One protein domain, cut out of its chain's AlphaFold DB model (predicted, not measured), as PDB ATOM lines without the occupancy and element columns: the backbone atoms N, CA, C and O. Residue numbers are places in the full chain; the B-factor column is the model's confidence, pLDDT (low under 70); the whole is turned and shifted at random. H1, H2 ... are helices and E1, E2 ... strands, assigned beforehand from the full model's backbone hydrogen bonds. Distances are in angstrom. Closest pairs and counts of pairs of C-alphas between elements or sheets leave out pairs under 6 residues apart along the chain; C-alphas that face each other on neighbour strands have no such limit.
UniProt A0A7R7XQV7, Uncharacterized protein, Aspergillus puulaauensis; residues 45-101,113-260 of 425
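Overview. This is residues 45 to 101 and 113 to 260 of the 425 residues of an uncharacterized protein of Aspergillus puulaauensis (UniProt A0A7R7XQV7). A curved wall of six parallel strands has the helices H2 to H6 along one side; H6 packs on its face and the others stand farther off, with H3, H4 and H5 grouped in a triangle. The hairpin E2 and E3 reaches out beyond the E1 edge and makes much of the length, and residues 156 to 163 stick out as a loop on the side away from the helices. The printed part has 205 residues, with six named helices and eight named strands in the order E1 E2 E3 H1 E4 H2 E5 H3 H4 E6 H5 E7 H6 E8; the sheet runs E1 E4 E5 E6 E7 E8. The class is mixed, with under half of the residues in named elements. The whole is compact, radius of gyration of the C-alphas 17.8 A, yet elongated, spanning 68 by 41 by 40 A.

Arrangement. Edge strand E1, residues 45 to 48, is parallel to E4, residues 83 to 87, with N 45 and O 83 2.8 A apart. Between them in the chain come the antiparallel hairpin E2, residues 62 to 66, and E3, residues 72 to 76, with N 63 and O 75 at 2.9 A, and H1, residues 77 to 80, which only just is not on the six-stranded sheet, with 4 pairs of C-alphas within 10 A. E4 is parallel to E5, residues 146 to 149, with N 84 and O 146 at 3.0 A. E5 is parallel to E6, residues 191 to 195, with N 147 and O 191 at 2.9 A. E6 is parallel to E7, residues 218 to 224, with N 192 and O 218 at 2.9 A. E7 is parallel to edge strand E8, residues 248 to 253, with N 219 and O 248 at 2.9 A. H6, residues 229 to 242, is on the sheet at a height over the sheet of 10.4 A, over E7 and along it at 4 degrees on the local plane; of the 14 C-alphas of H6, 12 fall on E7 and 2 on E8, and H6 is only just not over E8. The hub H5, residues 208 to 212, touches H6, closest C-alphas Leu 211 and Cys 238, 5.6 A; H4, residues 181 to 185, closest Pro 183 and Gly 209, 5.6 A; and H3, residues 173 to 176, closest Leu 176 and Gly 209, 5.0 A. H3 and H4 touch only at the corner. H2, residues 113 to 136, is close to H3 but not clearly touching, closest C-alphas Val 129 and Ser 174, 7.1 A. E5 H3 H4 E6, E6 H5 E7 and E7 H6 E8 are strand-helix-strand units, two parallel neighbour strands with helix between, with right-handed crossovers. Every O i to N i+4 pair is within hydrogen-bond range in H4 and H6; H2 has 17 of 20, H5 0 of 1 but 2 of 2 O i to N i+3 pairs, and H1 and H3 are too short for an i+4 pair.

Along the chain. E1 begins at C-alpha 45 (-40.659, -50.913, -30.268). H2 is 34.4 A long, H6 19.9 A, E7 17.0 A and E8 16.9 A; E8 ends at C-alpha 253 (-19.307, -52.716, -47.246).

Size, cuts and confidence. The C-alphas farthest apart, those of Asp 69 and Asp 258, are 68.3 A apart. Residues 102 to 112 are not printed, with 10.4 A between C-alphas 101 and 113. The links E1 to E2, E5 to H3 and E6 to H5 are long. Mean pLDDT of the printed part is 74.5; 71 residues are under 70, among them 88 to 101, 113 to 124 and 149 to 169.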
ATOM      1  N   ALA A  45     -39.797 -51.525 -29.269       86.69
ATOM      2  CA  ALA A  45     -40.659 -50.913 -30.268       86.69
ATOM      3  C   ALA A  45     -40.165 -51.291 -31.670       86.69
ATOM      4  O   ALA A  45     -39.028 -51.000 -32.041       86.69
ATOM      5  N   VAL A  46     -41.026 -51.951 -32.445       83.62
ATOM      6  CA  VAL A  46     -40.755 -52.319 -33.839       83.62
ATOM      7  C   VAL A  46     -41.705 -51.543 -34.734       83.62
ATOM      8  O   VAL A  46     -42.917 -51.747 -34.670       83.62
ATOM      9  N   ILE A  47     -41.148 -50.674 -35.565       79.75
ATOM     10  CA  ILE A  47     -41.879 -49.874 -36.542       79.75
ATOM     11  C   ILE A  47     -41.673 -50.510 -37.889       79.75
ATOM     12  O   ILE A  47     -40.536 -50.645 -38.332       79.75
ATOM     13  N   LYS A  48     -42.773 -50.920 -38.508       77.12
ATOM     14  CA  LYS A  48     -42.756 -51.538 -39.823       77.12
ATOM     15  C   LYS A  48     -43.287 -50.546 -40.840       77.12
ATOM     16  O   LYS A  48     -44.316 -49.929 -40.594       77.12
ATOM     17  N   THR A  49     -42.611 -50.451 -41.965       72.56
ATOM     18  CA  THR A  49     -43.070 -49.762 -43.164       72.56
ATOM     19  C   THR A  49     -42.878 -50.673 -44.377       72.56
ATOM     20  O   THR A  49     -42.311 -51.756 -44.244       72.56
ATOM     21  N   ASN A  50     -43.410 -50.285 -45.527       71.12
ATOM     22  CA  ASN A  50     -43.231 -50.969 -46.802       71.12
ATOM     23  C   ASN A  50     -42.027 -50.365 -47.555       71.12
ATOM     24  O   ASN A  50     -41.764 -49.173 -47.418       71.12
ATOM     25  N   GLU A  51     -41.333 -51.169 -48.362       64.75
ATOM     26  CA  GLU A  51     -40.260 -50.742 -49.276       64.75
ATOM     27  C   GLU A  51     -40.663 -49.544 -50.144       64.75
ATOM     28  O   GLU A  51     -39.860 -48.654 -50.404       64.75
ATOM     29  N   GLU A  52     -41.920 -49.521 -50.593       63.06
ATOM     30  CA  GLU A  52     -42.446 -48.487 -51.491       63.06
ATOM     31  C   GLU A  52     -42.835 -47.186 -50.776       63.06
ATOM     32  O   GLU A  52     -43.042 -46.171 -51.438       63.06
ATOM     33  N   PHE A  53     -42.936 -47.207 -49.442       69.06
ATOM     34  CA  PHE A  53     -43.474 -46.108 -48.634       69.06
ATOM     35  C   PHE A  53     -42.630 -45.887 -47.371       69.06
ATOM     36  O   PHE A  53     -43.157 -45.842 -46.259       69.06
ATOM     37  N   LEU A  54     -41.302 -45.797 -47.511       64.88
ATOM     38  CA  LEU A  54     -40.375 -45.652 -46.374       64.88
ATOM     39  C   LEU A  54     -40.674 -44.419 -45.502       64.88
ATOM     40  O   LEU A  54     -40.391 -44.429 -44.306       64.88
ATOM     41  N   ASP A  55     -41.276 -43.390 -46.090       63.03
ATOM     42  CA  ASP A  55     -41.781 -42.188 -45.434       63.03
ATOM     43  C   ASP A  55     -43.034 -42.456 -44.577       63.03
ATOM     44  O   ASP A  55     -43.216 -41.835 -43.534       63.03
ATOM     45  N   GLN A  56     -43.876 -43.431 -44.924       69.31
ATOM     46  CA  GLN A  56     -45.137 -43.712 -44.227       69.31
ATOM     47  C   GLN A  56     -44.943 -44.643 -43.023       69.31
ATOM     48  O   GLN A  56     -45.312 -45.819 -43.021       69.31
ATOM     49  N   LEU A  57     -44.370 -44.101 -41.950       70.25
ATOM     50  CA  LEU A  57     -44.193 -44.823 -40.690       70.25
ATOM     51  C   LEU A  57     -45.512 -44.897 -39.904       70.25
ATOM     52  O   LEU A  57     -45.868 -43.984 -39.157       70.25
ATOM     53  N   GLU A  58     -46.231 -46.014 -40.014       65.81
ATOM     54  CA  GLU A  58     -47.423 -46.240 -39.196       65.81
ATOM     55  C   GLU A  58     -47.067 -46.703 -37.777       65.81
ATOM     56  O   GLU A  58     -46.563 -47.806 -37.542       65.81
ATOM     57  N   LEU A  59     -47.431 -45.886 -36.788       67.19
ATOM     58  CA  LEU A  59     -47.486 -46.305 -35.396       67.19
ATOM     59  C   LEU A  59     -48.806 -45.909 -34.745       67.19
ATOM     60  O   LEU A  59     -49.226 -44.757 -34.759       67.19
ATOM     61  N   THR A  60     -49.397 -46.864 -34.033       68.50
ATOM     62  CA  THR A  60     -50.433 -46.599 -33.028       68.50
ATOM     63  C   THR A  60     -49.876 -46.930 -31.644       68.50
ATOM     64  O   THR A  60     -50.164 -47.999 -31.090       68.50
ATOM     65  N   PRO A  61     -49.049 -46.031 -31.068       74.19
ATOM     66  CA  PRO A  61     -48.348 -46.307 -29.819       74.19
ATOM     67  C   PRO A  61     -49.289 -46.207 -28.613       74.19
ATOM     68  O   PRO A  61     -48.957 -46.591 -27.501       74.19
ATOM     69  N   VAL A  62     -50.505 -45.705 -28.814       83.00
ATOM     70  CA  VAL A  62     -51.477 -45.525 -27.747       83.00
ATOM     71  C   VAL A  62     -52.193 -46.843 -27.461       83.00
ATOM     72  O   VAL A  62     -52.922 -47.383 -28.299       83.00
ATOM     73  N   LYS A  63     -52.010 -47.361 -26.246       85.25
ATOM     74  CA  LYS A  63     -52.704 -48.545 -25.729       85.25
ATOM     75  C   LYS A  63     -53.459 -48.199 -24.461       85.25
ATOM     76  O   LYS A  63     -53.399 -47.088 -23.937       85.25
ATOM     77  N   THR A  64     -54.267 -49.150 -24.007       83.19
ATOM     78  CA  THR A  64     -55.167 -48.926 -22.883       83.19
ATOM     79  C   THR A  64     -55.220 -50.138 -21.988       83.19
ATOM     80  O   THR A  64     -55.354 -51.256 -22.484       83.19
ATOM     81  N   TRP A  65     -55.218 -49.906 -20.684       84.38
ATOM     82  CA  TRP A  65     -55.440 -50.941 -19.680       84.38
ATOM     83  C   TRP A  65     -56.501 -50.514 -18.669       84.38
ATOM     84  O   TRP A  65     -56.957 -49.367 -18.661       84.38
ATOM     85  N   PHE A  66     -56.888 -51.440 -17.799       80.69
ATOM     86  CA  PHE A  66     -57.827 -51.173 -16.717       80.69
ATOM     87  C   PHE A  66     -57.092 -51.039 -15.387       80.69
ATOM     88  O   PHE A  66     -56.246 -51.872 -15.054       80.69
ATOM     89  N   ARG A  67     -57.449 -50.016 -14.611       81.94
ATOM     90  CA  ARG A  67     -57.053 -49.867 -13.209       81.94
ATOM     91  C   ARG A  67     -57.796 -50.877 -12.326       81.94
ATOM     92  O   ARG A  67     -58.720 -51.570 -12.769       81.94
ATOM     93  N   GLN A  68     -57.382 -50.970 -11.062       78.56
ATOM     94  CA  GLN A  68     -58.030 -51.846 -10.080       78.56
ATOM     95  C   GLN A  68     -59.507 -51.482  -9.868       78.56
ATOM     96  O   GLN A  68     -60.343 -52.378  -9.781       78.56
ATOM     97  N   ASP A  69     -59.837 -50.188  -9.910       84.25
ATOM     98  CA  ASP A  69     -61.204 -49.651  -9.837       84.25
ATOM     99  C   ASP A  69     -62.051 -49.904 -11.106       84.25
ATOM    100  O   ASP A  69     -63.224 -49.547 -11.156       84.25
ATOM    101  N   GLY A  70     -61.473 -50.529 -12.141       79.62
ATOM    102  CA  GLY A  70     -62.142 -50.801 -13.412       79.62
ATOM    103  C   GLY A  70     -62.152 -49.629 -14.395       79.62
ATOM    104  O   GLY A  70     -62.617 -49.807 -15.520       79.62
ATOM    105  N   SER A  71     -61.604 -48.468 -14.031       87.12
ATOM    106  CA  SER A  71     -61.447 -47.345 -14.955       87.12
ATOM    107  C   SER A  71     -60.403 -47.653 -16.032       87.12
ATOM    108  O   SER A  71     -59.430 -48.382 -15.816       87.12
ATOM    109  N   LYS A  72     -60.613 -47.100 -17.227       86.75
ATOM    110  CA  LYS A  72     -59.699 -47.240 -18.362       86.75
ATOM    111  C   LYS A  72     -58.634 -46.150 -18.293       86.75
ATOM    112  O   LYS A  72     -58.955 -44.978 -18.143       86.75
ATOM    113  N   THR A  73     -57.366 -46.525 -18.419       87.31
ATOM    114  CA  THR A  73     -56.250 -45.581 -18.580       87.31
ATOM    115  C   THR A  73     -55.597 -45.808 -19.927       87.31
ATOM    116  O   THR A  73     -55.471 -46.946 -20.379       87.31
ATOM    117  N   ILE A  74     -55.225 -44.705 -20.558       88.38
ATOM    118  CA  ILE A  74     -54.520 -44.657 -21.828       88.38
ATOM    119  C   ILE A  74     -53.044 -44.407 -21.517       88.38
ATOM    120  O   ILE A  74     -52.746 -43.616 -20.625       88.38
ATOM    121  N   PHE A  75     -52.148 -45.088 -22.218       87.25
ATOM    122  CA  PHE A  75     -50.706 -44.888 -22.103       87.25
ATOM    123  C   PHE A  75     -50.047 -45.006 -23.476       87.25
ATOM    124  O   PHE A  75     -50.599 -45.645 -24.381       87.25
ATOM    125  N   ASN A  76     -48.877 -44.394 -23.628       87.81
ATOM    126  CA  ASN A  76     -48.068 -44.520 -24.828       87.81
ATOM    127  C   ASN A  76     -47.041 -45.648 -24.635       87.81
ATOM    128  O   ASN A  76     -46.274 -45.648 -23.681       87.81
ATOM    129  N   THR A  77     -47.030 -46.637 -25.526       87.94
ATOM    130  CA  THR A  77     -46.121 -47.787 -25.445       87.94
ATOM    131  C   THR A  77     -44.657 -47.395 -25.600       87.94
ATOM    132  O   THR A  77     -43.796 -48.109 -25.098       87.94
ATOM    133  N   LEU A  78     -44.368 -46.277 -26.275       87.94
ATOM    134  CA  LEU A  78     -43.006 -45.779 -26.471       87.94
ATOM    135  C   LEU A  78     -42.390 -45.232 -25.177       87.94
ATOM    136  O   LEU A  78     -41.170 -45.210 -25.069       87.94
ATOM    137  N   GLU A  79     -43.192 -44.916 -24.153       88.50
ATOM    138  CA  GLU A  79     -42.681 -44.535 -22.824       88.50
ATOM    139  C   GLU A  79     -41.824 -45.639 -22.183       88.50
ATOM    140  O   GLU A  79     -40.988 -45.365 -21.324       88.50
ATOM    141  N   PHE A  80     -42.021 -46.892 -22.600       89.81
ATOM    142  CA  PHE A  80     -41.289 -48.047 -22.085       89.81
ATOM    143  C   PHE A  80     -40.187 -48.535 -23.028       89.81
ATOM    144  O   PHE A  80     -39.434 -49.438 -22.660       89.81
ATOM    145  N   ALA A  81     -40.085 -47.966 -24.230       90.50
ATOM    146  CA  ALA A  81     -39.187 -48.465 -25.255       90.50
ATOM    147  C   ALA A  81     -37.722 -48.202 -24.881       90.50
ATOM    148  O   ALA A  81     -37.296 -47.068 -24.678       90.50
ATOM    149  N   LYS A  82     -36.931 -49.275 -24.846       90.06
ATOM    150  CA  LYS A  82     -35.466 -49.235 -24.733       90.06
ATOM    151  C   LYS A  82     -34.779 -49.703 -26.009       90.06
ATOM    152  O   LYS A  82     -33.617 -49.372 -26.241       90.06
ATOM    153  N   HIS A  83     -35.480 -50.466 -26.838       89.25
ATOM    154  CA  HIS A  83     -34.988 -50.936 -28.124       89.25
ATOM    155  C   HIS A  83     -35.912 -50.419 -29.218       89.25
ATOM    156  O   HIS A  83     -37.088 -50.779 -29.251       89.25
ATOM    157  N   LEU A  84     -35.380 -49.589 -30.109       88.44
ATOM    158  CA  LEU A  84     -36.108 -49.077 -31.262       88.44
ATOM    159  C   LEU A  84     -35.603 -49.767 -32.526       88.44
ATOM    160  O   LEU A  84     -34.408 -49.719 -32.819       88.44
ATOM    161  N   LYS A  85     -36.510 -50.410 -33.263       86.00
ATOM    162  CA  LYS A  85     -36.214 -51.060 -34.541       86.00
ATOM    163  C   LYS A  85     -37.106 -50.492 -35.628       86.00
ATOM    164  O   LYS A  85     -38.328 -50.536 -35.492       86.00
ATOM    165  N   LEU A  86     -36.495 -50.019 -36.705       78.81
ATOM    166  CA  LEU A  86     -37.202 -49.556 -37.891       78.81
ATOM    167  C   LEU A  86     -36.975 -50.535 -39.031       78.81
ATOM    168  O   LEU A  86     -35.847 -50.951 -39.309       78.81
ATOM    169  N   VAL A  87     -38.080 -50.945 -39.633       74.12
ATOM    170  CA  VAL A  87     -38.180 -52.172 -40.401       74.12
ATOM    171  C   VAL A  87     -38.927 -51.909 -41.700       74.12
ATOM    172  O   VAL A  87     -40.080 -51.508 -41.645       74.12
ATOM    173  N   ALA A  88     -38.339 -52.252 -42.840       65.81
ATOM    174  CA  ALA A  88     -39.064 -52.487 -44.085       65.81
ATOM    175  C   ALA A  88     -38.797 -53.919 -44.589       65.81
ATOM    176  O   ALA A  88     -37.728 -54.477 -44.319       65.81
ATOM    177  N   PRO A  89     -39.760 -54.583 -45.244       59.69
ATOM    178  CA  PRO A  89     -39.449 -55.681 -46.148       59.69
ATOM    179  C   PRO A  89     -38.809 -55.075 -47.403       59.69
ATOM    180  O   PRO A  89     -39.310 -54.070 -47.881       59.69
ATOM    181  N   ILE A  90     -37.708 -55.636 -47.904       56.38
ATOM    182  CA  ILE A  90     -37.095 -55.200 -49.171       56.38
ATOM    183  C   ILE A  90     -37.018 -56.414 -50.089       56.38
ATOM    184  O   ILE A  90     -36.203 -57.312 -49.879       56.38
ATOM    185  N   GLU A  91     -37.907 -56.485 -51.066       54.44
ATOM    186  CA  GLU A  91     -38.058 -57.639 -51.950       54.44
ATOM    187  C   GLU A  91     -37.466 -57.376 -53.344       54.44
ATOM    188  O   GLU A  91     -36.961 -58.321 -53.953       54.44
ATOM    189  N   GLU A  92     -37.445 -56.123 -53.825       46.22
ATOM    190  CA  GLU A  92     -37.183 -55.837 -55.248       46.22
ATOM    191  C   GLU A  92     -36.064 -54.805 -55.535       46.22
ATOM    192  O   GLU A  92     -35.383 -54.933 -56.558       46.22
ATOM    193  N   LYS A  93     -35.788 -53.819 -54.664       48.91
ATOM    194  CA  LYS A  93     -34.827 -52.722 -54.923       48.91
ATOM    195  C   LYS A  93     -33.525 -52.877 -54.136       48.91
ATOM    196  O   LYS A  93     -33.302 -52.257 -53.100       48.91
ATOM    197  N   LEU A  94     -32.615 -53.696 -54.663       47.50
ATOM    198  CA  LEU A  94     -31.317 -53.981 -54.026       47.50
ATOM    199  C   LEU A  94     -30.219 -52.937 -54.314       47.50
ATOM    200  O   LEU A  94     -29.150 -52.994 -53.712       47.50
ATOM    201  N   GLN A  95     -30.453 -52.002 -55.236       47.25
ATOM    202  CA  GLN A  95     -29.532 -50.922 -55.616       47.25
ATOM    203  C   GLN A  95     -30.309 -49.602 -55.698       47.25
ATOM    204  O   GLN A  95     -31.490 -49.637 -56.037       47.25
ATOM    205  N   LYS A  96     -29.650 -48.457 -55.447       53.81
ATOM    206  CA  LYS A  96     -30.247 -47.105 -55.555       53.81
ATOM    207  C   LYS A  96     -31.465 -46.907 -54.636       53.81
ATOM    208  O   LYS A  96     -32.545 -46.531 -55.080       53.81
ATOM    209  N   ARG A  97     -31.306 -47.230 -53.351       58.44
ATOM    210  CA  ARG A  97     -32.361 -47.159 -52.322       58.44
ATOM    211  C   ARG A  97     -32.505 -45.773 -51.702       58.44
ATOM    212  O   ARG A  97     -33.552 -45.466 -51.140       58.44
ATOM    213  N   CYS A  98     -31.480 -44.930 -51.794       60.09
ATOM    214  CA  CYS A  98     -31.682 -43.490 -51.664       60.09
ATOM    215  C   CYS A  98     -32.645 -42.997 -52.755       60.09
ATOM    216  O   CYS A  98     -32.683 -43.572 -53.840       60.09
ATOM    217  N   TYR A  99     -33.364 -41.894 -52.516       57.78
ATOM    218  CA  TYR A  99     -34.260 -41.241 -53.491       57.78
ATOM    219  C   TYR A  99     -33.504 -40.597 -54.686       57.78
ATOM    220  O   TYR A  99     -33.882 -39.547 -55.204       57.78
ATOM    221  N   TYR A 100     -32.431 -41.232 -55.157       53.66
ATOM    222  CA  TYR A 100     -31.817 -40.993 -56.449       53.66
ATOM    223  C   TYR A 100     -32.601 -41.788 -57.492       53.66
ATOM    224  O   TYR A 100     -32.503 -43.010 -57.563       53.66
ATOM    225  N   GLY A 101     -33.399 -41.091 -58.303       42.84
ATOM    226  CA  GLY A 101     -34.127 -41.708 -59.411       42.84
ATOM    227  C   GLY A 101     -33.217 -42.576 -60.289       42.84
ATOM    228  O   GLY A 101     -32.028 -42.290 -60.433       42.84
ATOM    229  N   HIS A 113     -27.877 -32.779 -64.133       43.47
ATOM    230  CA  HIS A 113     -28.542 -33.966 -63.576       43.47
ATOM    231  C   HIS A 113     -28.315 -34.106 -62.063       43.47
ATOM    232  O   HIS A 113     -29.017 -34.864 -61.407       43.47
ATOM    233  N   TRP A 114     -27.367 -33.355 -61.499       46.16
ATOM    234  CA  TRP A 114     -26.964 -33.473 -60.098       46.16
ATOM    235  C   TRP A 114     -27.933 -32.734 -59.172       46.16
ATOM    236  O   TRP A 114     -28.282 -33.252 -58.119       46.16
ATOM    237  N   THR A 115     -28.421 -31.558 -59.579       50.06
ATOM    238  CA  THR A 115     -29.252 -30.694 -58.724       50.06
ATOM    239  C   THR A 115     -30.665 -31.239 -58.503       50.06
ATOM    240  O   THR A 115     -31.128 -31.264 -57.371       50.06
ATOM    241  N   ALA A 116     -31.334 -31.744 -59.547       47.59
ATOM    242  CA  ALA A 116     -32.697 -32.285 -59.424       47.59
ATOM    243  C   ALA A 116     -32.756 -33.599 -58.611       47.59
ATOM    244  O   ALA A 116     -33.745 -33.884 -57.933       47.59
ATOM    245  N   ASN A 117     -31.683 -34.394 -58.661       55.22
ATOM    246  CA  ASN A 117     -31.583 -35.659 -57.934       55.22
ATOM    247  C   ASN A 117     -31.266 -35.437 -56.451       55.22
ATOM    248  O   ASN A 117     -31.821 -36.118 -55.596       55.22
ATOM    249  N   LEU A 118     -30.425 -34.443 -56.156       61.03
ATOM    250  CA  LEU A 118     -30.132 -34.023 -54.792       61.03
ATOM    251  C   LEU A 118     -31.381 -33.435 -54.111       61.03
ATOM    252  O   LEU A 118     -31.663 -33.770 -52.966       61.03
ATOM    253  N   GLU A 119     -32.175 -32.631 -54.827       62.19
ATOM    254  CA  GLU A 119     -33.464 -32.127 -54.326       62.19
ATOM    255  C   GLU A 119     -34.430 -33.269 -53.978       62.19
ATOM    256  O   GLU A 119     -35.008 -33.267 -52.897       62.19
ATOM    257  N   SER A 120     -34.564 -34.281 -54.844       62.66
ATOM    258  CA  SER A 120     -35.440 -35.440 -54.590       62.66
ATOM    259  C   SER A 120     -34.991 -36.264 -53.376       62.66
ATOM    260  O   SER A 120     -35.831 -36.693 -52.584       62.66
ATOM    261  N   HIS A 121     -33.673 -36.431 -53.195       68.50
ATOM    262  CA  HIS A 121     -33.089 -37.010 -51.980       68.50
ATOM    263  C   HIS A 121     -33.454 -36.203 -50.737       68.50
ATOM    264  O   HIS A 121     -34.030 -36.755 -49.803       68.50
ATOM    265  N   TYR A 122     -33.199 -34.893 -50.745       68.94
ATOM    266  CA  TYR A 122     -33.507 -34.032 -49.603       68.94
ATOM    267  C   TYR A 122     -34.994 -34.034 -49.247       68.94
ATOM    268  O   TYR A 122     -35.314 -34.194 -48.073       68.94
ATOM    269  N   PHE A 123     -35.902 -33.935 -50.224       69.00
ATOM    270  CA  PHE A 123     -37.344 -33.977 -49.955       69.00
ATOM    271  C   PHE A 123     -37.779 -35.315 -49.346       69.00
ATOM    272  O   PHE A 123     -38.466 -35.327 -48.327       69.00
ATOM    273  N   GLY A 124     -37.318 -36.443 -49.899       68.62
ATOM    274  CA  GLY A 124     -37.618 -37.761 -49.332       68.62
ATOM    275  C   GLY A 124     -37.073 -37.935 -47.909       68.62
ATOM    276  O   GLY A 124     -37.719 -38.550 -47.058       68.62
ATOM    277  N   MET A 125     -35.908 -37.350 -47.620       72.94
ATOM    278  CA  MET A 125     -35.329 -37.339 -46.276       72.94
ATOM    279  C   MET A 125     -36.092 -36.409 -45.324       72.94
ATOM    280  O   MET A 125     -36.288 -36.776 -44.170       72.94
ATOM    281  N   GLU A 126     -36.581 -35.250 -45.769       73.94
ATOM    282  CA  GLU A 126     -37.426 -34.359 -44.960       73.94
ATOM    283  C   GLU A 126     -38.767 -35.001 -44.579       73.94
ATOM    284  O   GLU A 126     -39.199 -34.895 -43.424       73.94
ATOM    285  N   ASP A 127     -39.402 -35.714 -45.511       72.44
ATOM    286  CA  ASP A 127     -40.635 -36.461 -45.242       72.44
ATOM    287  C   ASP A 127     -40.381 -37.577 -44.225       72.44
ATOM    288  O   ASP A 127     -41.128 -37.733 -43.250       72.44
ATOM    289  N   LEU A 128     -39.271 -38.305 -44.378       73.12
ATOM    290  CA  LEU A 128     -38.847 -39.300 -43.403       73.12
ATOM    291  C   LEU A 128     -38.659 -38.654 -42.022       73.12
ATOM    292  O   LEU A 128     -39.254 -39.098 -41.041       73.12
ATOM    293  N   VAL A 129     -37.905 -37.556 -41.939       76.38
ATOM    294  CA  VAL A 129     -37.661 -36.820 -40.689       76.38
ATOM    295  C   VAL A 129     -38.958 -36.367 -40.034       76.38
ATOM    296  O   VAL A 129     -39.107 -36.538 -38.824       76.38
ATOM    297  N   SER A 130     -39.907 -35.838 -40.800       76.44
ATOM    298  CA  SER A 130     -41.198 -35.376 -40.282       76.44
ATOM    299  C   SER A 130     -41.983 -36.518 -39.627       76.44
ATOM    300  O   SER A 130     -42.528 -36.368 -38.528       76.44
ATOM    301  N   ASN A 131     -41.975 -37.698 -40.248       73.69
ATOM    302  CA  ASN A 131     -42.614 -38.891 -39.698       73.69
ATOM    303  C   ASN A 131     -41.865 -39.441 -38.473       73.69
ATOM    304  O   ASN A 131     -42.486 -39.831 -37.480       73.69
ATOM    305  N   PHE A 132     -40.533 -39.384 -38.485       75.00
ATOM    306  CA  PHE A 132     -39.709 -39.734 -37.334       75.00
ATOM    307  C   PHE A 132     -39.921 -38.792 -36.151       75.00
ATOM    308  O   PHE A 132     -40.083 -39.261 -35.034       75.00
ATOM    309  N   GLN A 133     -39.959 -37.477 -36.341       73.69
ATOM    310  CA  GLN A 133     -40.079 -36.522 -35.234       73.69
ATOM    311  C   GLN A 133     -41.334 -36.765 -34.386       73.69
ATOM    312  O   GLN A 133     -41.254 -36.754 -33.156       73.69
ATOM    313  N   ASN A 134     -42.463 -37.077 -35.026       72.62
ATOM    314  CA  ASN A 134     -43.707 -37.433 -34.334       72.62
ATOM    315  C   ASN A 134     -43.550 -38.670 -33.438       72.62
ATOM    316  O   ASN A 134     -44.140 -38.763 -32.364       72.62
ATOM    317  N   LEU A 135     -42.729 -39.621 -33.870       76.31
ATOM    318  CA  LEU A 135     -42.441 -40.857 -33.159       76.31
ATOM    319  C   LEU A 135     -41.437 -40.642 -32.026       76.31
ATOM    320  O   LEU A 135     -41.652 -41.083 -30.896       76.31
ATOM    321  N   LEU A 136     -40.353 -39.936 -32.332       76.00
ATOM    322  CA  LEU A 136     -39.238 -39.671 -31.436       76.00
ATOM    323  C   LEU A 136     -39.650 -38.779 -30.255       76.00
ATOM    324  O   LEU A 136     -39.126 -38.947 -29.157       76.00
ATOM    325  N   PHE A 137     -40.645 -37.899 -30.429       78.75
ATOM    326  CA  PHE A 137     -41.185 -37.062 -29.349       78.75
ATOM    327  C   PHE A 137     -41.756 -37.867 -28.168       78.75
ATOM    328  O   PHE A 137     -41.819 -37.377 -27.043       78.75
ATOM    329  N   HIS A 138     -42.180 -39.108 -28.406       81.81
ATOM    330  CA  HIS A 138     -42.778 -39.961 -27.381       81.81
ATOM    331  C   HIS A 138     -41.772 -40.831 -26.620       81.81
ATOM    332  O   HIS A 138     -42.167 -41.534 -25.689       81.81
ATOM    333  N   LEU A 139     -40.494 -40.797 -27.002       85.81
ATOM    334  CA  LEU A 139     -39.436 -41.538 -26.328       85.81
ATOM    335  C   LEU A 139     -38.870 -40.691 -25.176       85.81
ATOM    336  O   LEU A 139     -38.413 -39.571 -25.413       85.81
ATOM    337  N   PRO A 140     -38.871 -41.191 -23.926       88.25
ATOM    338  CA  PRO A 140     -38.263 -40.470 -22.812       88.25
ATOM    339  C   PRO A 140     -36.760 -40.307 -23.033       88.25
ATOM    340  O   PRO A 140     -36.113 -41.254 -23.471       88.25
ATOM    341  N   GLU A 141     -36.181 -39.159 -22.686       88.75
ATOM    342  CA  GLU A 141     -34.732 -38.946 -22.823       88.75
ATOM    343  C   GLU A 141     -33.934 -40.059 -22.126       88.75
ATOM    344  O   GLU A 141     -34.310 -40.536 -21.053       88.75
ATOM    345  N   GLN A 142     -32.845 -40.500 -22.759       89.00
ATOM    346  CA  GLN A 142     -31.964 -41.566 -22.261       89.00
ATOM    347  C   GLN A 142     -32.643 -42.925 -21.992       89.00
ATOM    348  O   GLN A 142     -32.033 -43.813 -21.402       89.00
ATOM    349  N   SER A 143     -33.876 -43.146 -22.462       88.94
ATOM    350  CA  SER A 143     -34.537 -44.460 -22.368       88.94
ATOM    351  C   SER A 143     -33.920 -45.503 -23.305       88.94
ATOM    352  O   SER A 143     -33.764 -46.668 -22.927       88.94
ATOM    353  N   LEU A 144     -33.534 -45.086 -24.515       88.00
ATOM    354  CA  LEU A 144     -32.976 -45.982 -25.523       88.00
ATOM    355  C   LEU A 144     -31.612 -46.556 -25.111       88.00
ATOM    356  O   LEU A 144     -30.705 -45.870 -24.639       88.00
ATOM    357  N   ARG A 145     -31.481 -47.861 -25.336       90.31
ATOM    358  CA  ARG A 145     -30.273 -48.679 -25.168       90.31
ATOM    359  C   ARG A 145     -29.845 -49.320 -26.478       90.31
ATOM    360  O   ARG A 145     -28.671 -49.638 -26.641       90.31
ATOM    361  N   SER A 146     -30.781 -49.508 -27.401       86.62
ATOM    362  CA  SER A 146     -30.526 -50.054 -28.726       86.62
ATOM    363  C   SER A 146     -31.287 -49.259 -29.766       86.62
ATOM    364  O   SER A 146     -32.489 -49.032 -29.617       86.62
ATOM    365  N   PHE A 147     -30.596 -48.930 -30.846       83.88
ATOM    366  CA  PHE A 147     -31.184 -48.339 -32.032       83.88
ATOM    367  C   PHE A 147     -30.791 -49.166 -33.256       83.88
ATOM    368  O   PHE A 147     -29.627 -49.530 -33.437       83.88
ATOM    369  N   SER A 148     -31.782 -49.504 -34.073       79.00
ATOM    370  CA  SER A 148     -31.586 -50.268 -35.299       79.00
ATOM    371  C   SER A 148     -32.333 -49.592 -36.443       79.00
ATOM    372  O   SER A 148     -33.567 -49.600 -36.472       79.00
ATOM    373  N   TYR A 149     -31.565 -49.036 -37.379       64.69
ATOM    374  CA  TYR A 149     -32.025 -48.453 -38.635       64.69
ATOM    375  C   TYR A 149     -31.437 -49.285 -39.759       64.69
ATOM    376  O   TYR A 149     -30.238 -49.248 -40.016       64.69
ATOM    377  N   VAL A 150     -32.241 -50.166 -40.322       54.72
ATOM    378  CA  VAL A 150     -31.702 -51.321 -41.058       54.72
ATOM    379  C   VAL A 150     -32.270 -51.318 -42.490       54.72
ATOM    380  O   VAL A 150     -33.062 -50.439 -42.690       54.72
ATOM    381  N   GLY A 151     -31.874 -52.139 -43.486       38.12
ATOM    382  CA  GLY A 151     -32.430 -52.390 -44.865       38.12
ATOM    383  C   GLY A 151     -32.329 -53.869 -45.353       38.12
ATOM    384  O   GLY A 151     -31.235 -54.393 -45.221       38.12
ATOM    385  N   PHE A 152     -33.358 -54.599 -45.836       39.91
ATOM    386  CA  PHE A 152     -33.197 -56.022 -46.270       39.91
ATOM    387  C   PHE A 152     -32.626 -56.147 -47.698       39.91
ATOM    388  O   PHE A 152     -32.713 -55.230 -48.501       39.91
ATOM    389  N   VAL A 153     -32.025 -57.296 -48.009       35.06
ATOM    390  CA  VAL A 153     -31.736 -57.775 -49.365       35.06
ATOM    391  C   VAL A 153     -31.974 -59.281 -49.342       35.06
ATOM    392  O   VAL A 153     -31.290 -60.006 -48.617       35.06
ATOM    393  N   SER A 154     -32.945 -59.769 -50.114       32.56
ATOM    394  CA  SER A 154     -33.170 -61.207 -50.263       32.56
ATOM    395  C   SER A 154     -32.025 -61.835 -51.047       32.56
ATOM    396  O   SER A 154     -32.001 -61.786 -52.273       32.56
ATOM    397  N   SER A 155     -31.079 -62.462 -50.348       32.34
ATOM    398  CA  SER A 155     -30.314 -63.556 -50.938       32.34
ATOM    399  C   SER A 155     -30.754 -64.863 -50.288       32.34
ATOM    400  O   SER A 155     -30.757 -65.047 -49.071       32.34
ATOM    401  N   SER A 156     -31.244 -65.753 -51.136       32.78
ATOM    402  CA  SER A 156     -31.839 -67.035 -50.801       32.78
ATOM    403  C   SER A 156     -30.804 -68.012 -50.240       32.78
ATOM    404  O   SER A 156     -30.282 -68.851 -50.965       32.78
ATOM    405  N   VAL A 157     -30.542 -67.982 -48.931       33.66
ATOM    406  CA  VAL A 157     -29.927 -69.127 -48.239       33.66
ATOM    407  C   VAL A 157     -30.596 -69.337 -46.883       33.66
ATOM    408  O   VAL A 157     -30.687 -68.447 -46.045       33.66
ATOM    409  N   ALA A 158     -31.139 -70.536 -46.703       34.28
ATOM    410  CA  ALA A 158     -31.990 -70.897 -45.585       34.28
ATOM    411  C   ALA A 158     -31.224 -71.053 -44.258       34.28
ATOM    412  O   ALA A 158     -30.245 -71.789 -44.180       34.28
ATOM    413  N   GLY A 159     -31.813 -70.493 -43.196       36.09
ATOM    414  CA  GLY A 159     -31.829 -71.102 -41.866       36.09
ATOM    415  C   GLY A 159     -30.786 -70.616 -40.862       36.09
ATOM    416  O   GLY A 159     -29.798 -71.299 -40.643       36.09
ATOM    417  N   THR A 160     -31.085 -69.526 -40.149       32.31
ATOM    418  CA  THR A 160     -30.939 -69.395 -38.681       32.31
ATOM    419  C   THR A 160     -31.747 -68.189 -38.175       32.31
ATOM    420  O   THR A 160     -31.866 -67.178 -38.858       32.31
ATOM    421  N   ASP A 161     -32.390 -68.337 -37.012       31.33
ATOM    422  CA  ASP A 161     -33.316 -67.366 -36.403       31.33
ATOM    423  C   ASP A 161     -32.589 -66.124 -35.838       31.33
ATOM    424  O   ASP A 161     -32.341 -66.040 -34.636       31.33
ATOM    425  N   ASP A 162     -32.331 -65.119 -36.680       35.50
ATOM    426  CA  ASP A 162     -32.199 -63.727 -36.224       35.50
ATOM    427  C   ASP A 162     -33.098 -62.802 -37.065       35.50
ATOM    428  O   ASP A 162     -32.728 -62.247 -38.097       35.50
ATOM    429  N   ARG A 163     -34.375 -62.727 -36.670       31.61
ATOM    430  CA  ARG A 163     -35.453 -62.041 -37.403       31.61
ATOM    431  C   ARG A 163     -35.527 -60.543 -37.078       31.61
ATOM    432  O   ARG A 163     -36.556 -60.072 -36.582       31.61
ATOM    433  N   SER A 164     -34.495 -59.768 -37.392       30.09
ATOM    434  CA  SER A 164     -34.653 -58.314 -37.579       30.09
ATOM    435  C   SER A 164     -34.778 -57.971 -39.062       30.09
ATOM    436  O   SER A 164     -34.143 -58.593 -39.893       30.09
ATOM    437  N   TRP A 165     -35.662 -57.023 -39.363       36.94
ATOM    438  CA  TRP A 165     -36.116 -56.608 -40.698       36.94
ATOM    439  C   TRP A 165     -35.943 -55.070 -40.806       36.94
ATOM    440  O   TRP A 165     -35.686 -54.442 -39.779       36.94
ATOM    441  N   HIS A 166     -35.946 -54.449 -41.995       57.59
ATOM    442  CA  HIS A 166     -34.873 -53.501 -42.329       57.59
ATOM    443  C   HIS A 166     -35.259 -52.476 -43.501       57.59
ATOM    444  O   HIS A 166     -35.456 -52.949 -44.606       57.59
ATOM    445  N   LEU A 167     -35.363 -51.124 -43.307       50.12
ATOM    446  CA  LEU A 167     -35.477 -49.905 -44.234       50.12
ATOM    447  C   LEU A 167     -34.499 -49.625 -45.441       50.12
ATOM    448  O   LEU A 167     -34.983 -49.480 -46.553       50.12
ATOM    449  N   GLY A 168     -33.173 -49.455 -45.284       54.41
ATOM    450  CA  GLY A 168     -32.200 -49.466 -46.403       54.41
ATOM    451  C   GLY A 168     -31.793 -48.172 -47.126       54.41
ATOM    452  O   GLY A 168     -31.121 -48.255 -48.148       54.41
ATOM    453  N   CYS A 169     -32.143 -46.990 -46.639       65.12
ATOM    454  CA  CYS A 169     -31.666 -45.709 -47.187       65.12
ATOM    455  C   CYS A 169     -30.623 -45.047 -46.261       65.12
ATOM    456  O   CYS A 169     -30.246 -45.630 -45.242       65.12
ATOM    457  N   CYS A 170     -30.130 -43.848 -46.598       73.94
ATOM    458  CA  CYS A 170     -29.315 -43.051 -45.668       73.94
ATOM    459  C   CYS A 170     -30.078 -42.734 -44.376       73.94
ATOM    460  O   CYS A 170     -31.314 -42.743 -44.347       73.94
ATOM    461  N   VAL A 171     -29.341 -42.467 -43.296       78.00
ATOM    462  CA  VAL A 171     -29.934 -42.026 -42.030       78.00
ATOM    463  C   VAL A 171     -29.934 -40.501 -42.004       78.00
ATOM    464  O   VAL A 171     -28.858 -39.917 -42.052       78.00
ATOM    465  N   PRO A 172     -31.089 -39.830 -41.850       79.00
ATOM    466  CA  PRO A 172     -31.113 -38.374 -41.838       79.00
ATOM    467  C   PRO A 172     -30.190 -37.763 -40.782       79.00
ATOM    468  O   PRO A 172     -30.179 -38.193 -39.622       79.00
ATOM    469  N   SER A 173     -29.499 -36.681 -41.145       81.31
ATOM    470  CA  SER A 173     -28.605 -35.942 -40.242       81.31
ATOM    471  C   SER A 173     -29.324 -35.366 -39.016       81.31
ATOM    472  O   SER A 173     -28.757 -35.273 -37.929       81.31
ATOM    473  N   SER A 174     -30.620 -35.073 -39.120       82.62
ATOM    474  CA  SER A 174     -31.441 -34.682 -37.966       82.62
ATOM    475  C   SER A 174     -31.647 -35.817 -36.951       82.62
ATOM    476  O   SER A 174     -32.012 -35.556 -35.804       82.62
ATOM    477  N   ILE A 175     -31.402 -37.074 -37.335       84.94
ATOM    478  CA  ILE A 175     -31.495 -38.257 -36.475       84.94
ATOM    479  C   ILE A 175     -30.105 -38.660 -35.978       84.94
ATOM    480  O   ILE A 175     -29.923 -38.774 -34.764       84.94
ATOM    481  N   LEU A 176     -29.143 -38.862 -36.884       86.50
ATOM    482  CA  LEU A 176     -27.814 -39.415 -36.574       86.50
ATOM    483  C   LEU A 176     -26.641 -38.500 -36.964       86.50
ATOM    484  O   LEU A 176     -25.490 -38.892 -36.815       86.50
ATOM    485  N   GLY A 177     -26.895 -37.264 -37.383       86.38
ATOM    486  CA  GLY A 177     -25.848 -36.261 -37.591       86.38
ATOM    487  C   GLY A 177     -25.284 -35.749 -36.270       86.38
ATOM    488  O   GLY A 177     -25.745 -36.124 -35.189       86.38
ATOM    489  N   ILE A 178     -24.277 -34.872 -36.339       85.69
ATOM    490  CA  ILE A 178     -23.549 -34.406 -35.149       85.69
ATOM    491  C   ILE A 178     -24.496 -33.841 -34.081       85.69
ATOM    492  O   ILE A 178     -24.393 -34.217 -32.917       85.69
ATOM    493  N   ASP A 179     -25.474 -33.029 -34.472       86.69
ATOM    494  CA  ASP A 179     -26.511 -32.478 -33.588       86.69
ATOM    495  C   ASP A 179     -27.864 -33.177 -33.772       86.69
ATOM    496  O   ASP A 179     -28.920 -32.663 -33.400       86.69
ATOM    497  N   GLY A 180     -27.823 -34.389 -34.325       85.88
ATOM    498  CA  GLY A 180     -28.976 -35.244 -34.513       85.88
ATOM    499  C   GLY A 180     -29.630 -35.634 -33.189       85.88
ATOM    500  O   GLY A 180     -29.052 -35.553 -32.097       85.88
ATOM    501  N   TRP A 181     -30.874 -36.079 -33.282       87.94
ATOM    502  CA  TRP A 181     -31.693 -36.431 -32.135       87.94
ATOM    503  C   TRP A 181     -31.087 -37.565 -31.295       87.94
ATOM    504  O   TRP A 181     -31.050 -37.450 -30.069       87.94
ATOM    505  N   LEU A 182     -30.567 -38.627 -31.924       88.25
ATOM    506  CA  LEU A 182     -29.987 -39.774 -31.214       88.25
ATOM    507  C   LEU A 182     -28.812 -39.373 -30.317       88.25
ATOM    508  O   LEU A 182     -28.910 -39.591 -29.109       88.25
ATOM    509  N   PRO A 183     -27.727 -38.766 -30.833       89.62
ATOM    510  CA  PRO A 183     -26.605 -38.390 -29.978       89.62
ATOM    511  C   PRO A 183     -26.972 -37.325 -28.939       89.62
ATOM    512  O   PRO A 183     -26.403 -37.319 -27.849       89.62
ATOM    513  N   SER A 184     -27.940 -36.452 -29.239       90.06
ATOM    514  CA  SER A 184     -28.343 -35.365 -28.338       90.06
ATOM    515  C   SER A 184     -29.258 -35.818 -27.195       90.06
ATOM    516  O   SER A 184     -29.206 -35.251 -26.104       90.06
ATOM    517  N   LYS A 185     -30.120 -36.816 -27.428       89.75
ATOM    518  CA  LYS A 185     -31.151 -37.263 -26.470       89.75
ATOM    519  C   LYS A 185     -30.902 -38.656 -25.889       89.75
ATOM    520  O   LYS A 185     -31.460 -38.985 -24.842       89.75
ATOM    521  N   HIS A 186     -30.073 -39.463 -26.550       88.81
ATOM    522  CA  HIS A 186     -29.862 -40.884 -26.260       88.81
ATOM    523  C   HIS A 186     -28.390 -41.298 -26.377       88.81
ATOM    524  O   HIS A 186     -28.040 -42.283 -27.023       88.81
ATOM    525  N   SER A 187     -27.507 -40.568 -25.704       89.88
ATOM    526  CA  SER A 187     -26.071 -40.874 -25.665       89.88
ATOM    527  C   SER A 187     -25.722 -42.198 -24.964       89.88
ATOM    528  O   SER A 187     -24.624 -42.719 -25.144       89.88
ATOM    529  N   GLU A 188     -26.646 -42.785 -24.195       90.94
ATOM    530  CA  GLU A 188     -26.462 -44.074 -23.507       90.94
ATOM    531  C   GLU A 188     -26.752 -45.318 -24.379       90.94
ATOM    532  O   GLU A 188     -26.847 -46.438 -23.857       90.94
ATOM    533  N   ILE A 189     -26.903 -45.155 -25.699       93.25
ATOM    534  CA  ILE A 189     -27.066 -46.276 -26.634       93.25
ATOM    535  C   ILE A 189     -25.848 -47.207 -26.562       93.25
ATOM    536  O   ILE A 189     -24.697 -46.789 -26.661       93.25
ATOM    537  N   ARG A 190     -26.129 -48.505 -26.410       95.62
ATOM    538  CA  ARG A 190     -25.138 -49.587 -26.338       95.62
ATOM    539  C   ARG A 190     -25.132 -50.475 -27.571       95.62
ATOM    540  O   ARG A 190     -24.137 -51.144 -27.827       95.62
ATOM    541  N   THR A 191     -26.221 -50.494 -28.323       95.06
ATOM    542  CA  THR A 191     -26.324 -51.260 -29.562       95.06
ATOM    543  C   THR A 191     -26.735 -50.327 -30.681       95.06
ATOM    544  O   THR A 191     -27.817 -49.740 -30.628       95.06
ATOM    545  N   LEU A 192     -25.878 -50.212 -31.687       93.75
ATOM    546  CA  LEU A 192     -26.136 -49.450 -32.896       93.75
ATOM    547  C   LEU A 192     -26.005 -50.384 -34.097       93.75
ATOM    548  O   LEU A 192     -24.968 -51.014 -34.284       93.75
ATOM    549  N   SER A 193     -27.074 -50.480 -34.884       90.19
ATOM    550  CA  SER A 193     -27.103 -51.263 -36.118       90.19
ATOM    551  C   SER A 193     -27.606 -50.394 -37.256       90.19
ATOM    552  O   SER A 193     -28.748 -49.932 -37.211       90.19
ATOM    553  N   LEU A 194     -26.757 -50.220 -38.261       85.94
ATOM    554  CA  LEU A 194     -26.993 -49.403 -39.441       85.94
ATOM    555  C   LEU A 194     -26.944 -50.268 -40.694       85.94
ATOM    556  O   LEU A 194     -26.059 -51.113 -40.836       85.94
ATOM    557  N   ILE A 195     -27.881 -50.034 -41.605       79.06
ATOM    558  CA  ILE A 195     -27.744 -50.434 -43.003       79.06
ATOM    559  C   ILE A 195     -28.069 -49.230 -43.863       79.06
ATOM    560  O   ILE A 195     -29.226 -48.815 -43.929       79.06
ATOM    561  N   THR A 196     -27.041 -48.707 -44.507       76.94
ATOM    562  CA  THR A 196     -27.108 -47.536 -45.377       76.94
ATOM    563  C   THR A 196     -27.101 -47.960 -46.841       76.94
ATOM    564  O   THR A 196     -26.920 -49.136 -47.175       76.94
ATOM    565  N   ASP A 197     -27.345 -47.005 -47.730       71.88
ATOM    566  CA  ASP A 197     -27.084 -47.165 -49.156       71.88
ATOM    567  C   ASP A 197     -25.761 -46.481 -49.504       71.88
ATOM    568  O   ASP A 197     -25.726 -45.272 -49.710       71.88
ATOM    569  N   GLY A 198     -24.676 -47.251 -49.586       64.25
ATOM    570  CA  GLY A 198     -23.348 -46.735 -49.927       64.25
ATOM    571  C   GLY A 198     -23.283 -46.122 -51.327       64.25
ATOM    572  O   GLY A 198     -22.416 -45.309 -51.613       64.25
ATOM    573  N   THR A 199     -24.250 -46.414 -52.202       62.88
ATOM    574  CA  THR A 199     -24.316 -45.765 -53.520       62.88
ATOM    575  C   THR A 199     -24.868 -44.336 -53.469       62.88
ATOM    576  O   THR A 199     -24.843 -43.639 -54.487       62.88
ATOM    577  N   CYS A 200     -25.350 -43.885 -52.308       66.75
ATOM    578  CA  CYS A 200     -25.890 -42.549 -52.115       66.75
ATOM    579  C   CYS A 200     -24.766 -41.516 -51.980       66.75
ATOM    580  O   CYS A 200     -23.926 -41.599 -51.090       66.75
ATOM    581  N   TYR A 201     -24.760 -40.521 -52.865       59.28
ATOM    582  CA  TYR A 201     -23.747 -39.467 -52.884       59.28
ATOM    583  C   TYR A 201     -24.253 -38.244 -52.102       59.28
ATOM    584  O   TYR A 201     -24.662 -37.248 -52.704       59.28
ATOM    585  N   SER A 202     -24.280 -38.315 -50.766       59.72
ATOM    586  CA  SER A 202     -24.455 -37.110 -49.942       59.72
ATOM    587  C   SER A 202     -23.121 -36.360 -49.856       59.72
ATOM    588  O   SER A 202     -22.052 -36.963 -49.816       59.72
ATOM    589  N   GLN A 203     -23.156 -35.024 -49.873       51.34
ATOM    590  CA  GLN A 203     -21.941 -34.206 -49.715       51.34
ATOM    591  C   GLN A 203     -21.533 -34.016 -48.248       51.34
ATOM    592  O   GLN A 203     -20.431 -33.544 -47.982       51.34
ATOM    593  N   GLU A 204     -22.405 -34.368 -47.302       58.53
ATOM    594  CA  GLU A 204     -22.153 -34.245 -45.867       58.53
ATOM    595  C   GLU A 204     -22.157 -35.626 -45.197       58.53
ATOM    596  O   GLU A 204     -22.937 -36.493 -45.609       58.53
ATOM    597  N   PRO A 205     -21.328 -35.835 -44.153       60.69
ATOM    598  CA  PRO A 205     -21.362 -37.046 -43.343       60.69
ATOM    599  C   PRO A 205     -22.637 -37.050 -42.489       60.69
ATOM    600  O   PRO A 205     -22.647 -36.580 -41.345       60.69
ATOM    601  N   GLU A 206     -23.729 -37.560 -43.062       69.38
ATOM    602  CA  GLU A 206     -25.060 -37.562 -42.443       69.38
ATOM    603  C   GLU A 206     -25.066 -38.306 -41.091       69.38
ATOM    604  O   GLU A 206     -25.862 -37.982 -40.210       69.38
ATOM    605  N   GLU A 207     -24.120 -39.226 -40.864       77.50
ATOM    606  CA  GLU A 207     -24.002 -40.047 -39.657       77.50
ATOM    607  C   GLU A 207     -22.925 -39.592 -38.647       77.50
ATOM    608  O   GLU A 207     -22.568 -40.342 -37.733       77.50
ATOM    609  N   ALA A 208     -22.411 -38.358 -38.741       83.62
ATOM    610  CA  ALA A 208     -21.345 -37.857 -37.853       83.62
ATOM    611  C   ALA A 208     -21.672 -37.933 -36.341       83.62
ATOM    612  O   ALA A 208     -20.783 -37.917 -35.486       83.62
ATOM    613  N   GLY A 209     -22.950 -38.052 -35.981       85.75
ATOM    614  CA  GLY A 209     -23.420 -38.236 -34.612       85.75
ATOM    615  C   GLY A 209     -23.015 -39.561 -33.971       85.75
ATOM    616  O   GLY A 209     -22.984 -39.636 -32.740       85.75
ATOM    617  N   ILE A 210     -22.628 -40.578 -34.754       89.75
ATOM    618  CA  ILE A 210     -22.079 -41.844 -34.233       89.75
ATOM    619  C   ILE A 210     -20.897 -41.574 -33.289       89.75
ATOM    620  O   ILE A 210     -20.751 -42.240 -32.266       89.75
ATOM    621  N   LEU A 211     -20.101 -40.543 -33.573       89.94
ATOM    622  CA  LEU A 211     -18.927 -40.163 -32.784       89.94
ATOM    623  C   LEU A 211     -19.268 -39.659 -31.374       89.94
ATOM    624  O   LEU A 211     -18.423 -39.685 -30.480       89.94
ATOM    625  N   LYS A 212     -20.512 -39.229 -31.136       91.81
ATOM    626  CA  LYS A 212     -20.995 -38.836 -29.802       91.81
ATOM    627  C   LYS A 212     -21.513 -40.034 -28.986       91.81
ATOM    628  O   LYS A 212     -21.762 -39.891 -27.788       91.81
ATOM    629  N   LEU A 213     -21.653 -41.217 -29.592       92.75
ATOM    630  CA  LEU A 213     -22.138 -42.439 -28.942       92.75
ATOM    631  C   LEU A 213     -20.963 -43.268 -28.393       92.75
ATOM    632  O   LEU A 213     -20.430 -44.170 -29.038       92.75
ATOM    633  N   THR A 214     -20.560 -42.966 -27.159       94.75
ATOM    634  CA  THR A 214     -19.353 -43.529 -26.517       94.75
ATOM    635  C   THR A 214     -19.625 -44.726 -25.598       94.75
ATOM    636  O   THR A 214     -18.749 -45.149 -24.846       94.75
ATOM    637  N   GLN A 215     -20.848 -45.264 -25.615       95.50
ATOM    638  CA  GLN A 215     -21.275 -46.396 -24.780       95.50
ATOM    639  C   GLN A 215     -21.599 -47.657 -25.599       95.50
ATOM    640  O   GLN A 215     -22.170 -48.614 -25.066       95.50
ATOM    641  N   ILE A 216     -21.228 -47.677 -26.884       96.69
ATOM    642  CA  ILE A 216     -21.538 -48.760 -27.818       96.69
ATOM    643  C   ILE A 216     -20.760 -50.024 -27.442       96.69
ATOM    644  O   ILE A 216     -19.537 -50.063 -27.452       96.69
ATOM    645  N   ARG A 217     -21.499 -51.094 -27.154       97.25
ATOM    646  CA  ARG A 217     -21.000 -52.458 -26.944       97.25
ATOM    647  C   ARG A 217     -21.203 -53.351 -28.160       97.25
ATOM    648  O   ARG A 217     -20.488 -54.333 -28.312       97.25
ATOM    649  N   SER A 218     -22.176 -53.034 -29.007       97.19
ATOM    650  CA  SER A 218     -22.459 -53.769 -30.235       97.19
ATOM    651  C   SER A 218     -22.626 -52.790 -31.382       97.19
ATOM    652  O   SER A 218     -23.578 -52.007 -31.380       97.19
ATOM    653  N   PHE A 219     -21.719 -52.858 -32.348       96.25
ATOM    654  CA  PHE A 219     -21.721 -52.009 -33.530       96.25
ATOM    655  C   PHE A 219     -21.881 -52.856 -34.789       96.25
ATOM    656  O   PHE A 219     -21.130 -53.807 -34.992       96.25
ATOM    657  N   SER A 220     -22.862 -52.508 -35.615       92.88
ATOM    658  CA  SER A 220     -23.062 -53.096 -36.935       92.88
ATOM    659  C   SER A 220     -23.249 -51.988 -37.958       92.88
ATOM    660  O   SER A 220     -24.131 -51.148 -37.777       92.88
ATOM    661  N   TRP A 221     -22.491 -52.028 -39.051       90.31
ATOM    662  CA  TRP A 221     -22.721 -51.171 -40.214       90.31
ATOM    663  C   TRP A 221     -22.625 -51.989 -41.498       90.31
ATOM    664  O   TRP A 221     -21.579 -52.563 -41.803       90.31
ATOM    665  N   LYS A 222     -23.729 -52.036 -42.247       85.44
ATOM    666  CA  LYS A 222     -23.796 -52.658 -43.571       85.44
ATOM    667  C   LYS A 222     -24.134 -51.644 -44.659       85.44
ATOM    668  O   LYS A 222     -24.830 -50.669 -44.393       85.44
ATOM    669  N   GLY A 223     -23.680 -51.889 -45.879       78.56
ATOM    670  CA  GLY A 223     -23.908 -51.006 -47.019       78.56
ATOM    671  C   GLY A 223     -23.230 -49.644 -46.881       78.56
ATOM    672  O   GLY A 223     -23.771 -48.660 -47.368       78.56
ATOM    673  N   PHE A 224     -22.089 -49.554 -46.193       82.75
ATOM    674  CA  PHE A 224     -21.221 -48.376 -46.297       82.75
ATOM    675  C   PHE A 224     -20.408 -48.444 -47.602       82.75
ATOM    676  O   PHE A 224     -20.243 -49.521 -48.185       82.75
ATOM    677  N   GLU A 225     -19.982 -47.302 -48.122       78.81
ATOM    678  CA  GLU A 225     -19.286 -47.190 -49.405       78.81
ATOM    679  C   GLU A 225     -17.790 -47.461 -49.246       78.81
ATOM    680  O   GLU A 225     -17.142 -46.950 -48.338       78.81
ATOM    681  N   GLU A 226     -17.231 -48.255 -50.156       76.25
ATOM    682  CA  GLU A 226     -15.863 -48.769 -50.043       76.25
ATOM    683  C   GLU A 226     -14.765 -47.708 -50.251       76.25
ATOM    684  O   GLU A 226     -13.624 -47.909 -49.846       76.25
ATOM    685  N   HIS A 227     -15.094 -46.590 -50.902       77.19
ATOM    686  CA  HIS A 227     -14.169 -45.487 -51.185       77.19
ATOM    687  C   HIS A 227     -14.513 -44.215 -50.394       77.19
ATOM    688  O   HIS A 227     -13.893 -43.171 -50.605       77.19
ATOM    689  N   ASP A 228     -15.500 -44.275 -49.494       78.00
ATOM    690  CA  ASP A 228     -15.900 -43.120 -48.697       78.00
ATOM    691  C   ASP A 228     -14.995 -42.976 -47.466       78.00
ATOM    692  O   ASP A 228     -15.175 -43.600 -46.414       78.00
ATOM    693  N   ILE A 229     -14.007 -42.090 -47.607       79.00
ATOM    694  CA  ILE A 229     -13.052 -41.754 -46.551       79.00
ATOM    695  C   ILE A 229     -13.730 -41.221 -45.282       79.00
ATOM    696  O   ILE A 229     -13.202 -41.423 -44.187       79.00
ATOM    697  N   HIS A 230     -14.893 -40.572 -45.393       80.88
ATOM    698  CA  HIS A 230     -15.620 -40.036 -44.247       80.88
ATOM    699  C   HIS A 230     -16.306 -41.162 -43.476       80.88
ATOM    700  O   HIS A 230     -16.181 -41.218 -42.251       80.88
ATOM    701  N   GLN A 231     -16.953 -42.108 -44.162       82.56
ATOM    702  CA  GLN A 231     -17.535 -43.292 -43.514       82.56
ATOM    703  C   GLN A 231     -16.462 -44.163 -42.857       82.56
ATOM    704  O   GLN A 231     -16.607 -44.557 -41.697       82.56
ATOM    705  N   HIS A 232     -15.332 -44.379 -43.533       86.25
ATOM    706  CA  HIS A 232     -14.188 -45.083 -42.953       86.25
ATOM    707  C   HIS A 232     -13.651 -44.369 -41.708       86.25
ATOM    708  O   HIS A 232     -13.412 -45.007 -40.679       86.25
ATOM    709  N   HIS A 233     -13.507 -43.043 -41.760       85.00
ATOM    710  CA  HIS A 233     -13.096 -42.239 -40.613       85.00
ATOM    711  C   HIS A 233     -14.072 -42.369 -39.436       85.00
ATOM    712  O   HIS A 233     -13.640 -42.594 -38.301       85.00
ATOM    713  N   MET A 234     -15.381 -42.305 -39.699       86.94
ATOM    714  CA  MET A 234     -16.414 -42.478 -38.678       86.94
ATOM    715  C   MET A 234     -16.358 -43.865 -38.034       86.94
ATOM    716  O   MET A 234     -16.416 -43.968 -36.807       86.94
ATOM    717  N   ILE A 235     -16.183 -44.925 -38.830       91.50
ATOM    718  CA  ILE A 235     -16.002 -46.291 -38.324       91.50
ATOM    719  C   ILE A 235     -14.762 -46.352 -37.425       91.50
ATOM    720  O   ILE A 235     -14.884 -46.739 -36.263       91.50
ATOM    721  N   ARG A 236     -13.593 -45.906 -37.904       90.62
ATOM    722  CA  ARG A 236     -12.337 -45.915 -37.125       90.62
ATOM    723  C   ARG A 236     -12.497 -45.235 -35.774       90.62
ATOM    724  O   ARG A 236     -12.134 -45.799 -34.743       90.62
ATOM    725  N   GLN A 237     -13.035 -44.019 -35.772       89.00
ATOM    726  CA  GLN A 237     -13.194 -43.248 -34.546       89.00
ATOM    727  C   GLN A 237     -14.235 -43.870 -33.615       89.00
ATOM    728  O   GLN A 237     -13.989 -43.955 -32.413       89.00
ATOM    729  N   CYS A 238     -15.354 -44.372 -34.145       92.06
ATOM    730  CA  CYS A 238     -16.350 -45.103 -33.363       92.06
ATOM    731  C   CYS A 238     -15.725 -46.315 -32.655       92.06
ATOM    732  O   CYS A 238     -15.926 -46.504 -31.449       92.06
ATOM    733  N   LEU A 239     -14.916 -47.101 -33.374       94.31
ATOM    734  CA  LEU A 239     -14.200 -48.246 -32.812       94.31
ATOM    735  C   LEU A 239     -13.187 -47.808 -31.751       94.31
ATOM    736  O   LEU A 239     -13.144 -48.408 -30.680       94.31
ATOM    737  N   ALA A 240     -12.416 -46.748 -32.001       92.06
ATOM    738  CA  ALA A 240     -11.445 -46.226 -31.042       92.06
ATOM    739  C   ALA A 240     -12.116 -45.765 -29.736       92.06
ATOM    740  O   ALA A 240     -11.699 -46.177 -28.647       92.06
ATOM    741  N   LEU A 241     -13.198 -44.986 -29.841       93.50
ATOM    742  CA  LEU A 241     -13.966 -44.449 -28.711       93.50
ATOM    743  C   LEU A 241     -14.624 -45.540 -27.858       93.50
ATOM    744  O   LEU A 241     -14.798 -45.360 -26.654       93.50
ATOM    745  N   ASN A 242     -14.978 -46.673 -28.469       95.38
ATOM    746  CA  ASN A 242     -15.683 -47.770 -27.808       95.38
ATOM    747  C   ASN A 242     -14.801 -49.006 -27.542       95.38
ATOM    748  O   ASN A 242     -15.265 -49.999 -26.984       95.38
ATOM    749  N   SER A 243     -13.516 -48.947 -27.892       94.19
ATOM    750  CA  SER A 243     -12.580 -50.084 -27.913       94.19
ATOM    751  C   SER A 243     -12.474 -50.872 -26.600       94.19
ATOM    752  O   SER A 243     -12.313 -52.095 -26.609       94.19
ATOM    753  N   ALA A 244     -12.609 -50.191 -25.460       94.50
ATOM    754  CA  ALA A 244     -12.509 -50.796 -24.133       94.50
ATOM    755  C   ALA A 244     -13.716 -51.675 -23.751       94.50
ATOM    756  O   ALA A 244     -13.589 -52.538 -22.880       94.50
ATOM    757  N   HIS A 245     -14.880 -51.455 -24.370       96.12
ATOM    758  CA  HIS A 245     -16.147 -52.110 -24.016       96.12
ATOM    759  C   HIS A 245     -16.925 -52.668 -25.215       96.12
ATOM    760  O   HIS A 245     -18.027 -53.181 -25.021       96.12
ATOM    761  N   LEU A 246     -16.376 -52.604 -26.432       97.50
ATOM    762  CA  LEU A 246     -16.990 -53.170 -27.632       97.50
ATOM    763  C   LEU A 246     -16.914 -54.705 -27.621       97.50
ATOM    764  O   LEU A 246     -15.845 -55.300 -27.748       97.50
ATOM    765  N   GLU A 247     -18.068 -55.347 -27.478       97.81
ATOM    766  CA  GLU A 247     -18.238 -56.798 -27.378       97.81
ATOM    767  C   GLU A 247     -18.590 -57.442 -28.732       97.81
ATOM    768  O   GLU A 247     -18.265 -58.610 -28.954       97.81
ATOM    769  N   SER A 248     -19.233 -56.700 -29.642       98.00
ATOM    770  CA  SER A 248     -19.670 -57.193 -30.955       98.00
ATOM    771  C   SER A 248     -19.411 -56.178 -32.067       98.00
ATOM    772  O   SER A 248     -19.774 -55.008 -31.929       98.00
ATOM    773  N   LEU A 249     -18.826 -56.647 -33.171       97.31
ATOM    774  CA  LEU A 249     -18.545 -55.868 -34.376       97.31
ATOM    775  C   LEU A 249     -19.021 -56.616 -35.623       97.31
ATOM    776  O   LEU A 249     -18.618 -57.758 -35.850       97.31
ATOM    777  N   GLU A 250     -19.833 -55.950 -36.440       95.12
ATOM    778  CA  GLU A 250     -20.274 -56.431 -37.748       95.12
ATOM    779  C   GLU A 250     -20.078 -55.359 -38.824       95.12
ATOM    780  O   GLU A 250     -20.562 -54.236 -38.687       95.12
ATOM    781  N   LEU A 251     -19.346 -55.697 -39.887       93.12
ATOM    782  CA  LEU A 251     -19.024 -54.777 -40.976       93.12
ATOM    783  C   LEU A 251     -19.252 -55.449 -42.330       93.12
ATOM    784  O   LEU A 251     -18.755 -56.549 -42.579       93.12
ATOM    785  N   GLU A 252     -19.993 -54.763 -43.196       88.50
ATOM    786  CA  GLU A 252     -20.381 -55.245 -44.520       88.50
ATOM    787  C   GLU A 252     -20.414 -54.057 -45.507       88.50
ATOM    788  O   GLU A 252     -21.423 -53.362 -45.585       88.50
ATOM    789  N   PRO A 253     -19.320 -53.760 -46.231       84.81
ATOM    790  CA  PRO A 253     -19.307 -52.716 -47.246       84.81
ATOM    791  C   PRO A 253     -20.184 -53.107 -48.443       84.81
ATOM    792  O   PRO A 253     -20.514 -54.276 -48.658       84.81
ATOM    793  N   THR A 254     -20.548 -52.117 -49.252       77.69
ATOM    794  CA  THR A 254     -21.275 -52.325 -50.510       77.69
ATOM    795  C   THR A 254     -20.397 -53.095 -51.500       77.69
ATOM    796  O   THR A 254     -19.237 -52.754 -51.696       77.69
ATOM    797  N   VAL A 255     -20.937 -54.137 -52.140       67.94
ATOM    798  CA  VAL A 255     -20.185 -54.957 -53.105       67.94
ATOM    799  C   VAL A 255     -20.159 -54.265 -54.468       67.94
ATOM    800  O   VAL A 255     -21.175 -54.241 -55.167       67.94
ATOM    801  N   LYS A 256     -19.001 -53.733 -54.873       63.97
ATOM    802  CA  LYS A 256     -18.726 -53.317 -56.257       63.97
ATOM    803  C   LYS A 256     -17.693 -54.247 -56.893       63.97
ATOM    804  O   LYS A 256     -16.978 -54.967 -56.210       63.97
ATOM    805  N   VAL A 257     -17.683 -54.283 -58.226       53.16
ATOM    806  CA  VAL A 257     -16.944 -55.283 -59.021       53.16
ATOM    807  C   VAL A 257     -15.421 -55.185 -58.837       53.16
ATOM    808  O   VAL A 257     -14.746 -56.198 -58.980       53.16
ATOM    809  N   ASP A 258     -14.899 -54.011 -58.461       54.88
ATOM    810  CA  ASP A 258     -13.461 -53.712 -58.507       54.88
ATOM    811  C   ASP A 258     -12.870 -53.155 -57.193       54.88
ATOM    812  O   ASP A 258     -11.711 -52.741 -57.183       54.88
ATOM    813  N   GLY A 259     -13.623 -53.139 -56.086       61.62
ATOM    814  CA  GLY A 259     -13.168 -52.559 -54.819       61.62
ATOM    815  C   GLY A 259     -13.346 -53.487 -53.615       61.62
ATOM    816  O   GLY A 259     -14.245 -54.329 -53.554       61.62
ATOM    817  N   ALA A 260     -12.415 -53.381 -52.667       69.12
ATOM    818  CA  ALA A 260     -12.483 -54.057 -51.380       69.12
ATOM    819  C   ALA A 260     -11.899 -53.144 -50.299       69.12
ATOM    820  O   ALA A 260     -10.825 -52.571 -50.475       69.12
TER     821      ALA A 260